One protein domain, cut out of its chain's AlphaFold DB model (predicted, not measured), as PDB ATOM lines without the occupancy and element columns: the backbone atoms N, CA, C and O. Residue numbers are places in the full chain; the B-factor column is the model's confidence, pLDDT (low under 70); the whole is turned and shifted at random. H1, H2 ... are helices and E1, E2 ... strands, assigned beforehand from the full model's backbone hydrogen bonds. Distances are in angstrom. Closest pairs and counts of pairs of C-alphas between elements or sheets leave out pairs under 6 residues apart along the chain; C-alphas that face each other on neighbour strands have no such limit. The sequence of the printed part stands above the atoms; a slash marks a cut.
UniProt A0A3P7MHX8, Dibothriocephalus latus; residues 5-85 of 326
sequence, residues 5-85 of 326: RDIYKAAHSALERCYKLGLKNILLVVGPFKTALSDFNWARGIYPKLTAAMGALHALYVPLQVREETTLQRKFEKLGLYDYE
ATOM      1  N   ARG A   5     125.136 168.344 195.082       89.56
ATOM      2  CA  ARG A   5     125.633 167.206 195.869       89.56
ATOM      3  C   ARG A   5     126.724 167.643 196.832       89.56
ATOM      4  O   ARG A   5     126.830 167.056 197.904       89.56
ATOM      5  N   ASP A   6     127.502 168.666 196.484       91.06
ATOM      6  CA  ASP A   6     128.511 169.221 197.388       91.06
ATOM      7  C   ASP A   6     127.852 169.787 198.654       91.06
ATOM      8  O   ASP A   6     128.356 169.570 199.752       91.06
ATOM      9  N   ILE A   7     126.693 170.446 198.514       92.88
ATOM     10  CA  ILE A   7     125.915 170.988 199.640       92.88
ATOM     11  C   ILE A   7     125.447 169.850 200.547       92.88
ATOM     12  O   ILE A   7     125.656 169.882 201.762       92.88
ATOM     13  N   TYR A   8     124.843 168.827 199.942       94.38
ATOM     14  CA  TYR A   8     124.333 167.661 200.654       94.38
ATOM     15  C   TYR A   8     125.450 166.939 201.414       94.38
ATOM     16  O   TYR A   8     125.332 166.691 202.613       94.38
ATOM     17  N   LYS A   9     126.557 166.631 200.726       94.75
ATOM     18  CA  LYS A   9     127.712 165.925 201.296       94.75
ATOM     19  C   LYS A   9     128.375 166.735 202.401       94.75
ATOM     20  O   LYS A   9     128.698 166.169 203.437       94.75
ATOM     21  N   ALA A  10     128.541 168.046 202.214       95.12
ATOM     22  CA  ALA A  10     129.114 168.911 203.238       95.12
ATOM     23  C   ALA A  10     128.272 168.895 204.520       95.12
ATOM     24  O   ALA A  10     128.825 168.729 205.607       95.12
ATOM     25  N   ALA A  11     126.944 169.003 204.400       96.19
ATOM     26  CA  ALA A  11     126.047 168.916 205.547       96.19
ATOM     27  C   ALA A  11     126.093 167.526 206.204       96.19
ATOM     28  O   ALA A  11     126.257 167.432 207.418       96.19
ATOM     29  N   HIS A  12     126.034 166.453 205.411       96.75
ATOM     30  CA  HIS A  12     126.136 165.082 205.915       96.75
ATOM     31  C   HIS A  12     127.431 164.859 206.708       96.75
ATOM     32  O   HIS A  12     127.391 164.490 207.879       96.75
ATOM     33  N   SER A  13     128.588 165.154 206.105       96.69
ATOM     34  CA  SER A  13     129.896 164.979 206.743       96.69
ATOM     35  C   SER A  13     130.074 165.865 207.979       96.69
ATOM     36  O   SER A  13     130.706 165.441 208.948       96.69
ATOM     37  N   ALA A  14     129.511 167.078 207.981       96.00
ATOM     38  CA  ALA A  14     129.516 167.938 209.161       96.00
ATOM     39  C   ALA A  14     128.753 167.290 210.325       96.00
ATOM     40  O   ALA A  14     129.276 167.231 211.438       96.00
ATOM     41  N   LEU A  15     127.561 166.743 210.068       95.75
ATOM     42  CA  LEU A  15     126.767 166.074 211.098       95.75
ATOM     43  C   LEU A  15     127.417 164.766 211.560       95.75
ATOM     44  O   LEU A  15     127.474 164.515 212.760       95.75
ATOM     45  N   GLU A  16     128.002 163.968 210.670       94.88
ATOM     46  CA  GLU A  16     128.779 162.793 211.086       94.88
ATOM     47  C   GLU A  16     129.947 163.164 212.006       94.88
ATOM     48  O   GLU A  16     130.202 162.482 213.002       94.88
ATOM     49  N   ARG A  17     130.643 164.271 211.718       95.88
ATOM     50  CA  ARG A  17     131.702 164.787 212.593       95.88
ATOM     51  C   ARG A  17     131.145 165.213 213.950       95.88
ATOM     52  O   ARG A  17     131.734 164.863 214.969       95.88
ATOM     53  N   CYS A  18     130.015 165.919 213.984       95.38
ATOM     54  CA  CYS A  18     129.352 166.291 215.235       95.38
ATOM     55  C   CYS A  18     128.982 165.062 216.078       95.38
ATOM     56  O   CYS A  18     129.198 165.072 217.290       95.38
ATOM     57  N   TYR A  19     128.487 163.996 215.442       92.69
ATOM     58  CA  TYR A  19     128.147 162.747 216.123       92.69
ATOM     59  C   TYR A  19     129.382 162.085 216.744       92.69
ATOM     60  O   TYR A  19     129.360 161.728 217.921       92.69
ATOM     61  N   LYS A  20     130.487 161.993 215.988       93.75
ATOM     62  CA  LYS A  20     131.768 161.446 216.476       93.75
ATOM     63  C   LYS A  20     132.350 162.237 217.653       93.75
ATOM     64  O   LYS A  20     133.055 161.667 218.473       93.75
ATOM     65  N   LEU A  21     132.042 163.531 217.746       96.06
ATOM     66  CA  LEU A  21     132.431 164.401 218.862       96.06
ATOM     67  C   LEU A  21     131.476 164.316 220.069       96.06
ATOM     68  O   LEU A  21     131.663 165.043 221.040       96.06
ATOM     69  N   GLY A  22     130.437 163.476 220.020       94.12
ATOM     70  CA  GLY A  22     129.473 163.315 221.112       94.12
ATOM     71  C   GLY A  22     128.476 164.470 221.258       94.12
ATOM     72  O   GLY A  22     127.742 164.519 222.245       94.12
ATOM     73  N   LEU A  23     128.410 165.387 220.288       94.81
ATOM     74  CA  LEU A  23     127.483 166.516 220.327       94.81
ATOM     75  C   LEU A  23     126.040 166.036 220.117       94.81
ATOM     76  O   LEU A  23     125.769 165.206 219.252       94.81
ATOM     77  N   LYS A  24     125.097 166.579 220.897       90.56
ATOM     78  CA  LYS A  24     123.688 166.131 220.904       90.56
ATOM     79  C   LYS A  24     122.680 167.162 220.405       90.56
ATOM     80  O   LYS A  24     121.619 166.770 219.925       90.56
ATOM     81  N   ASN A  25     123.009 168.449 220.484       95.31
ATOM     82  CA  ASN A  25     122.161 169.553 220.039       95.31
ATOM     83  C   ASN A  25     122.934 170.370 219.006       95.31
ATOM     84  O   ASN A  25     123.934 170.995 219.353       95.31
ATOM     85  N   ILE A  26     122.499 170.336 217.749       95.62
ATOM     86  CA  ILE A  26     123.212 170.958 216.628       95.62
ATOM     87  C   ILE A  26     122.345 172.051 216.020       95.62
ATOM     88  O   ILE A  26     121.151 171.849 215.832       95.62
ATOM     89  N   LEU A  27     122.946 173.187 215.677       96.62
ATOM     90  CA  LEU A  27     122.322 174.211 214.846       96.62
ATOM     91  C   LEU A  27     122.958 174.162 213.453       96.62
ATOM     92  O   LEU A  27     124.145 174.445 213.304       96.62
ATOM     93  N   LEU A  28     122.177 173.796 212.439       96.81
ATOM     94  CA  LEU A  28     122.600 173.857 211.047       96.81
ATOM     95  C   LEU A  28     122.472 175.296 210.543       96.81
ATOM     96  O   LEU A  28     121.377 175.860 210.519       96.81
ATOM     97  N   VAL A  29     123.594 175.862 210.109       96.25
ATOM     98  CA  VAL A  29     123.671 177.199 209.515       96.25
ATOM     99  C   VAL A  29     124.151 177.061 208.076       96.25
ATOM    100  O   VAL A  29     125.238 176.540 207.823       96.25
ATOM    101  N   VAL A  30     123.346 177.540 207.129       93.38
ATOM    102  CA  VAL A  30     123.708 177.567 205.709       93.38
ATOM    103  C   VAL A  30     124.150 178.980 205.348       93.38
ATOM    104  O   VAL A  30     123.329 179.885 205.230       93.38
ATOM    105  N   GLY A  31     125.464 179.168 205.218       88.69
ATOM    106  CA  GLY A  31     126.064 180.452 204.857       88.69
ATOM    107  C   GLY A  31     125.911 180.816 203.371       88.69
ATOM    108  O   GLY A  31     125.447 180.007 202.566       88.69
ATOM    109  N   PRO A  32     126.335 182.030 202.976       83.81
ATOM    110  CA  PRO A  32     126.238 182.492 201.596       83.81
ATOM    111  C   PRO A  32     127.165 181.710 200.654       83.81
ATOM    112  O   PRO A  32     128.355 181.520 200.920       83.81
ATOM    113  N   PHE A  33     126.638 181.326 199.494       83.56
ATOM    114  CA  PHE A  33     127.350 180.553 198.477       83.56
ATOM    115  C   PHE A  33     128.174 181.451 197.539       83.56
ATOM    116  O   PHE A  33     127.849 181.605 196.366       83.56
ATOM    117  N   LYS A  34     129.273 182.034 198.039       81.56
ATOM    118  CA  LYS A  34     130.105 183.005 197.286       81.56
ATOM    119  C   LYS A  34     130.702 182.473 195.972       81.56
ATOM    120  O   LYS A  34     131.019 183.257 195.090       81.56
ATOM    121  N   THR A  35     130.889 181.156 195.857       80.69
ATOM    122  CA  THR A  35     131.528 180.487 194.704       80.69
ATOM    123  C   THR A  35     130.600 179.499 193.996       80.69
ATOM    124  O   THR A  35     131.075 178.613 193.281       80.69
ATOM    125  N   ALA A  36     129.291 179.552 194.257       79.44
ATOM    126  CA  ALA A  36     128.341 178.730 193.514       79.44
ATOM    127  C   ALA A  36     128.067 179.356 192.147       79.44
ATOM    128  O   ALA A  36     127.987 180.576 192.011       79.44
ATOM    129  N   LEU A  37     127.893 178.496 191.146       78.19
ATOM    130  CA  LEU A  37     127.421 178.904 189.830       78.19
ATOM    131  C   LEU A  37     125.974 179.366 189.987       78.19
ATOM    132  O   LEU A  37     125.065 178.546 190.123       78.19
ATOM    133  N   SER A  38     125.780 180.683 190.060       71.44
ATOM    134  CA  SER A  38     124.497 181.233 190.477       71.44
ATOM    135  C   SER A  38     123.395 180.880 189.482       71.44
ATOM    136  O   SER A  38     122.267 180.725 189.916       71.44
ATOM    137  N   ASP A  39     123.687 180.684 188.196       82.00
ATOM    138  CA  ASP A  39     122.692 180.430 187.139       82.00
ATOM    139  C   ASP A  39     121.899 179.128 187.284       82.00
ATOM    140  O   ASP A  39     120.898 178.929 186.598       82.00
ATOM    141  N   PHE A  40     122.290 178.249 188.204       82.50
ATOM    142  CA  PHE A  40     121.591 176.996 188.427       82.50
ATOM    143  C   PHE A  40     120.578 177.093 189.571       82.50
ATOM    144  O   PHE A  40     120.887 177.565 190.666       82.50
ATOM    145  N   ASN A  41     119.384 176.528 189.354       82.88
ATOM    146  CA  ASN A  41     118.296 176.518 190.342       82.88
ATOM    147  C   ASN A  41     118.727 175.960 191.704       82.88
ATOM    148  O   ASN A  41     118.305 176.475 192.732       82.88
ATOM    149  N   TRP A  42     119.611 174.958 191.731       86.38
ATOM    150  CA  TRP A  42     120.078 174.363 192.984       86.38
ATOM    151  C   TRP A  42     120.855 175.331 193.886       86.38
ATOM    152  O   TRP A  42     120.951 175.083 195.086       86.38
ATOM    153  N   ALA A  43     121.400 176.416 193.332       85.75
ATOM    154  CA  ALA A  43     122.159 177.428 194.058       85.75
ATOM    155  C   ALA A  43     121.289 178.607 194.541       85.75
ATOM    156  O   ALA A  43     121.807 179.510 195.199       85.75
ATOM    157  N   ARG A  44     119.984 178.627 194.225       86.50
ATOM    158  CA  ARG A  44     119.074 179.756 194.490       86.50
ATOM    159  C   ARG A  44     117.833 179.344 195.291       86.50
ATOM    160  O   ARG A  44     117.456 178.177 195.354       86.50
ATOM    161  N   GLY A  45     117.170 180.340 195.880       87.94
ATOM    162  CA  GLY A  45     115.904 180.167 196.594       87.94
ATOM    163  C   GLY A  45     116.015 179.192 197.768       87.94
ATOM    164  O   GLY A  45     116.972 179.234 198.541       87.94
ATOM    165  N   ILE A  46     115.033 178.299 197.893       91.56
ATOM    166  CA  ILE A  46     114.969 177.328 198.995       91.56
ATOM    167  C   ILE A  46     115.921 176.137 198.823       91.56
ATOM    168  O   ILE A  46     116.190 175.437 199.797       91.56
ATOM    169  N   TYR A  47     116.421 175.880 197.609       92.12
ATOM    170  CA  TYR A  47     117.107 174.629 197.286       92.12
ATOM    171  C   TYR A  47     118.403 174.405 198.073       92.12
ATOM    172  O   TYR A  47     118.546 173.311 198.613       92.12
ATOM    173  N   PRO A  48     119.306 175.389 198.258       92.69
ATOM    174  CA  PRO A  48     120.511 175.166 199.055       92.69
ATOM    175  C   PRO A  48     120.198 174.768 200.502       92.69
ATOM    176  O   PRO A  48     120.783 173.828 201.039       92.69
ATOM    177  N   LYS A  49     119.232 175.460 201.119       94.94
ATOM    178  CA  LYS A  49     118.771 175.196 202.487       94.94
ATOM    179  C   LYS A  49     118.087 173.831 202.590       94.94
ATOM    180  O   LYS A  49     118.402 173.068 203.505       94.94
ATOM    181  N   LEU A  50     117.217 173.495 201.637       95.75
ATOM    182  CA  LEU A  50     116.587 172.177 201.526       95.75
ATOM    183  C   LEU A  50     117.643 171.071 201.411       95.75
ATOM    184  O   LEU A  50     117.665 170.156 202.225       95.75
ATOM    185  N   THR A  51     118.556 171.177 200.446       94.94
ATOM    186  CA  THR A  51     119.589 170.168 200.183       94.94
ATOM    187  C   THR A  51     120.531 169.980 201.372       94.94
ATOM    188  O   THR A  51     120.845 168.841 201.717       94.94
ATOM    189  N   ALA A  52     120.944 171.063 202.038       96.12
ATOM    190  CA  ALA A  52     121.746 170.981 203.257       96.12
ATOM    191  C   ALA A  52     120.986 170.273 204.390       96.12
ATOM    192  O   ALA A  52     121.540 169.398 205.049       96.12
ATOM    193  N   ALA A  53     119.711 170.614 204.596       97.06
ATOM    194  CA  ALA A  53     118.901 169.995 205.639       97.06
ATOM    195  C   ALA A  53     118.676 168.500 205.376       97.06
ATOM    196  O   ALA A  53     118.857 167.703 206.291       97.06
ATOM    197  N   MET A  54     118.370 168.102 204.137       96.62
ATOM    198  CA  MET A  54     118.232 166.686 203.771       96.62
ATOM    199  C   MET A  54     119.549 165.918 203.961       96.62
ATOM    200  O   MET A  54     119.542 164.802 204.475       96.62
ATOM    201  N   GLY A  55     120.694 166.526 203.624       96.50
ATOM    202  CA  GLY A  55     122.016 165.939 203.880       96.50
ATOM    203  C   GLY A  55     122.302 165.748 205.367       96.50
ATOM    204  O   GLY A  55     122.751 164.681 205.784       96.50
ATOM    205  N   ALA A  56     121.979 166.755 206.180       96.25
ATOM    206  CA  ALA A  56     122.082 166.676 207.632       96.25
ATOM    207  C   ALA A  56     121.171 165.582 208.209       96.25
ATOM    208  O   ALA A  56     121.629 164.771 209.008       96.25
ATOM    209  N   LEU A  57     119.907 165.528 207.780       95.00
ATOM    210  CA  LEU A  57     118.909 164.554 208.229       95.00
ATOM    211  C   LEU A  57     119.284 163.117 207.871       95.00
ATOM    212  O   LEU A  57     119.102 162.225 208.694       95.00
ATOM    213  N   HIS A  58     119.881 162.893 206.701       94.25
ATOM    214  CA  HIS A  58     120.404 161.577 206.349       94.25
ATOM    215  C   HIS A  58     121.509 161.130 207.315       94.25
ATOM    216  O   HIS A  58     121.482 159.990 207.775       94.25
ATOM    217  N   ALA A  59     122.403 162.026 207.741       92.56
ATOM    218  CA  ALA A  59     123.387 161.678 208.767       92.56
ATOM    219  C   ALA A  59     122.728 161.303 210.112       92.56
ATOM    220  O   ALA A  59     123.299 160.515 210.874       92.56
ATOM    221  N   LEU A  60     121.521 161.818 210.400       88.88
ATOM    222  CA  LEU A  60     120.737 161.468 211.593       88.88
ATOM    223  C   LEU A  60     120.007 160.127 211.470       88.88
ATOM    224  O   LEU A  60     119.666 159.553 212.506       88.88
ATOM    225  N   TYR A  61     119.763 159.635 210.251       94.00
ATOM    226  CA  TYR A  61     119.068 158.372 210.034       94.00
ATOM    227  C   TYR A  61     119.822 157.233 210.729       94.00
ATOM    228  O   TYR A  61     121.047 157.098 210.621       94.00
ATOM    229  N   VAL A  62     119.079 156.430 211.484       95.06
ATOM    230  CA  VAL A  62     119.563 155.197 212.099       95.06
ATOM    231  C   VAL A  62     118.804 154.065 211.420       95.06
ATOM    232  O   VAL A  62     117.581 154.102 211.497       95.06
ATOM    233  N   PRO A  63     119.466 153.105 210.754       95.50
ATOM    234  CA  PRO A  63     118.782 151.999 210.082       95.50
ATOM    235  C   PRO A  63     117.815 151.264 211.009       95.50
ATOM    236  O   PRO A  63     118.107 151.111 212.196       95.50
ATOM    237  N   LEU A  64     116.682 150.798 210.477       95.69
ATOM    238  CA  LEU A  64     115.632 150.154 211.272       95.69
ATOM    239  C   LEU A  64     116.169 149.019 212.152       95.69
ATOM    240  O   LEU A  64     115.915 149.017 213.350       95.69
ATOM    241  N   GLN A  65     116.969 148.121 211.582       94.56
ATOM    242  CA  GLN A  65     117.551 146.995 212.317       94.56
ATOM    243  C   GLN A  65     118.459 147.449 213.456       94.56
ATOM    244  O   GLN A  65     118.393 146.913 214.551       94.56
ATOM    245  N   VAL A  66     119.242 148.515 213.255       95.69
ATOM    246  CA  VAL A  66     120.050 149.095 214.338       95.69
ATOM    247  C   VAL A  66     119.151 149.619 215.457       95.69
ATOM    248  O   VAL A  66     119.487 149.449 216.628       95.69
ATOM    249  N   ARG A  67     118.000 150.221 215.129       95.50
ATOM    250  CA  ARG A  67     117.031 150.678 216.138       95.50
ATOM    251  C   ARG A  67     116.359 149.515 216.877       95.50
ATOM    252  O   ARG A  67     115.944 149.700 218.010       95.50
ATOM    253  N   GLU A  68     116.230 148.340 216.277       94.06
ATOM    254  CA  GLU A  68     115.545 147.200 216.906       94.06
ATOM    255  C   GLU A  68     116.494 146.257 217.651       94.06
ATOM    256  O   GLU A  68     116.138 145.720 218.696       94.06
ATOM    257  N   GLU A  69     117.709 146.082 217.143       94.19
ATOM    258  CA  GLU A  69     118.696 145.127 217.656       94.19
ATOM    259  C   GLU A  69     119.707 145.776 218.611       94.19
ATOM    260  O   GLU A  69     120.486 145.089 219.273       94.19
ATOM    261  N   THR A  70     119.713 147.110 218.709       95.56
ATOM    262  CA  THR A  70     120.621 147.855 219.588       95.56
ATOM    263  C   THR A  70     119.883 148.899 220.423       95.56
ATOM    264  O   THR A  70     118.706 149.195 220.229       95.56
ATOM    265  N   THR A  71     120.595 149.524 221.360       93.44
ATOM    266  CA  THR A  71     120.062 150.634 222.163       93.44
ATOM    267  C   THR A  71     120.075 151.979 221.426       93.44
ATOM    268  O   THR A  71     119.507 152.958 221.920       93.44
ATOM    269  N   LEU A  72     120.702 152.069 220.245       90.94
ATOM    270  CA  LEU A  72     120.823 153.315 219.494       90.94
ATOM    271  C   LEU A  72     119.522 153.630 218.744       90.94
ATOM    272  O   LEU A  72     119.327 153.223 217.606       90.94
ATOM    273  N   GLN A  73     118.658 154.431 219.365       88.81
ATOM    274  CA  GLN A  73     117.402 154.884 218.746       88.81
ATOM    275  C   GLN A  73     117.568 156.150 217.896       88.81
ATOM    276  O   GLN A  73     116.887 156.346 216.892       88.81
ATOM    277  N   ARG A  74     118.478 157.038 218.307       90.06
ATOM    278  CA  ARG A  74     118.746 158.319 217.648       90.06
ATOM    279  C   ARG A  74     120.189 158.747 217.868       90.06
ATOM    280  O   ARG A  74     120.769 158.496 218.922       90.06
ATOM    281  N   LYS A  75     120.761 159.442 216.885       90.88
ATOM    282  CA  LYS A  75     122.131 159.980 216.974       90.88
ATOM    283  C   LYS A  75     122.194 161.311 217.738       90.88
ATOM    284  O   LYS A  75     123.157 161.549 218.471       90.88
ATOM    285  N   PHE A  76     121.148 162.131 217.613       90.38
ATOM    286  CA  PHE A  76     121.051 163.487 218.160       90.38
ATOM    287  C   PHE A  76     119.710 163.713 218.863       90.38
ATOM    288  O   PHE A  76     118.722 163.057 218.543       90.38
ATOM    289  N   GLU A  77     119.685 164.668 219.790       91.44
ATOM    290  CA  GLU A  77     118.485 165.083 220.525       91.44
ATOM    291  C   GLU A  77     117.722 166.177 219.774       91.44
ATOM    292  O   GLU A  77     116.495 166.134 219.683       91.44
ATOM    293  N   LYS A  78     118.444 167.158 219.212       93.44
ATOM    294  CA  LYS A  78     117.855 168.282 218.472       93.44
ATOM    295  C   LYS A  78     118.733 168.708 217.300       93.44
ATOM    296  O   LYS A  78     119.946 168.865 217.448       93.44
ATOM    297  N   LEU A  79     118.085 168.977 216.168       94.81
ATOM    298  CA  LEU A  79     118.657 169.690 215.030       94.81
ATOM    299  C   LEU A  79     117.873 170.993 214.830       94.81
ATOM    300  O   LEU A  79     116.723 170.970 214.401       94.81
ATOM    301  N   GLY A  80     118.487 172.124 215.163       95.94
ATOM    302  CA  GLY A  80     117.987 173.448 214.815       95.94
ATOM    303  C   GLY A  80     118.349 173.798 213.376       95.94
ATOM    304  O   GLY A  80     119.441 173.471 212.915       95.94
ATOM    305  N   LEU A  81     117.453 174.492 212.680       96.62
ATOM    306  CA  LEU A  81     117.680 175.008 211.331       96.62
ATOM    307  C   LEU A  81     117.673 176.539 211.399       96.62
ATOM    308  O   LEU A  81     116.634 177.141 211.669       96.62
ATOM    309  N   TYR A  82     118.834 177.169 211.220       96.56
ATOM    310  CA  TYR A  82     118.963 178.621 211.346       96.56
ATOM    311  C   TYR A  82     118.461 179.339 210.093       96.56
ATOM    312  O   TYR A  82     118.935 179.051 208.994       96.56
ATOM    313  N   ASP A  83     117.554 180.304 210.279       95.25
ATOM    314  CA  ASP A  83     116.992 181.132 209.204       95.25
ATOM    315  C   ASP A  83     116.204 180.310 208.157       95.25
ATOM    316  O   ASP A  83     116.317 180.503 206.951       95.25
ATOM    317  N   TYR A  84     115.412 179.330 208.596       96.19
ATOM    318  CA  TYR A  84     114.509 178.583 207.712       96.19
ATOM    319  C   TYR A  84     113.073 179.072 207.892       96.19
ATOM    320  O   TYR A  84     112.557 179.119 209.007       96.19
ATOM    321  N   GLU A  85     112.397 179.374 206.784       96.19
ATOM    322  CA  GLU A  85     110.960 179.642 206.803       96.19
ATOM    323  C   GLU A  85     110.187 178.406 207.274       96.19
ATOM    324  O   GLU A  85     110.469 177.284 206.845       96.19
TER     325      GLU A  85
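This is residues 5 to 85 of the 326 residues of a protein of Dibothriocephalus latus (UniProt A0A3P7MHX8). Helices H1 and H2 lie side by side over a small parallel sheet of E1 and E2; short helix H3 at one end and residues 29 to 46 at the other make the length. The 81 printed residues, mostly helix by class, hold three helices and two strands, in the order H1, E1, H2, H3, E2. The whole is only just loose, close to compact: radius of gyration of the C-alphas 14.2 A, spans 47 by 22 by 21 A.

H1, residues 5 to 20, begins at C-alpha 5 (125.633, 167.206, 195.869) and measures 22.3 A. E1 is residues 25 to 28; H2, residues 47 to 60, measures 19.8 A. H3 is residues 64 to 69; E2, residues 78 to 81, ends at C-alpha 81 (117.680, 175.008, 211.331).

H1 and H2 touch, the closest C-alphas being Tyr 8 and Gly 55, 4.3 A. They run the same way at a shallow tilt of 34 degrees, only just short of steep. E1 and E2 are parallel, 18 degrees between directions; N 26 and O 78, 3.0 A, are within hydrogen-bond range. E1, H2, H3, E2 form a strand-helix-strand unit, parallel neighbour strands with helices between, its crossover right-handed. H3 is apart from H1, H2 and E1. In H1, H2 and H3 every O i to N i+4 pair is within hydrogen-bond range.

The farthest C-alphas, Asp 39 and Glu 69, are 46.8 A apart. The printed part has no cut; the E1 to H2 link, 18 residues, is long. No printed residue is under 70 in pLDDT.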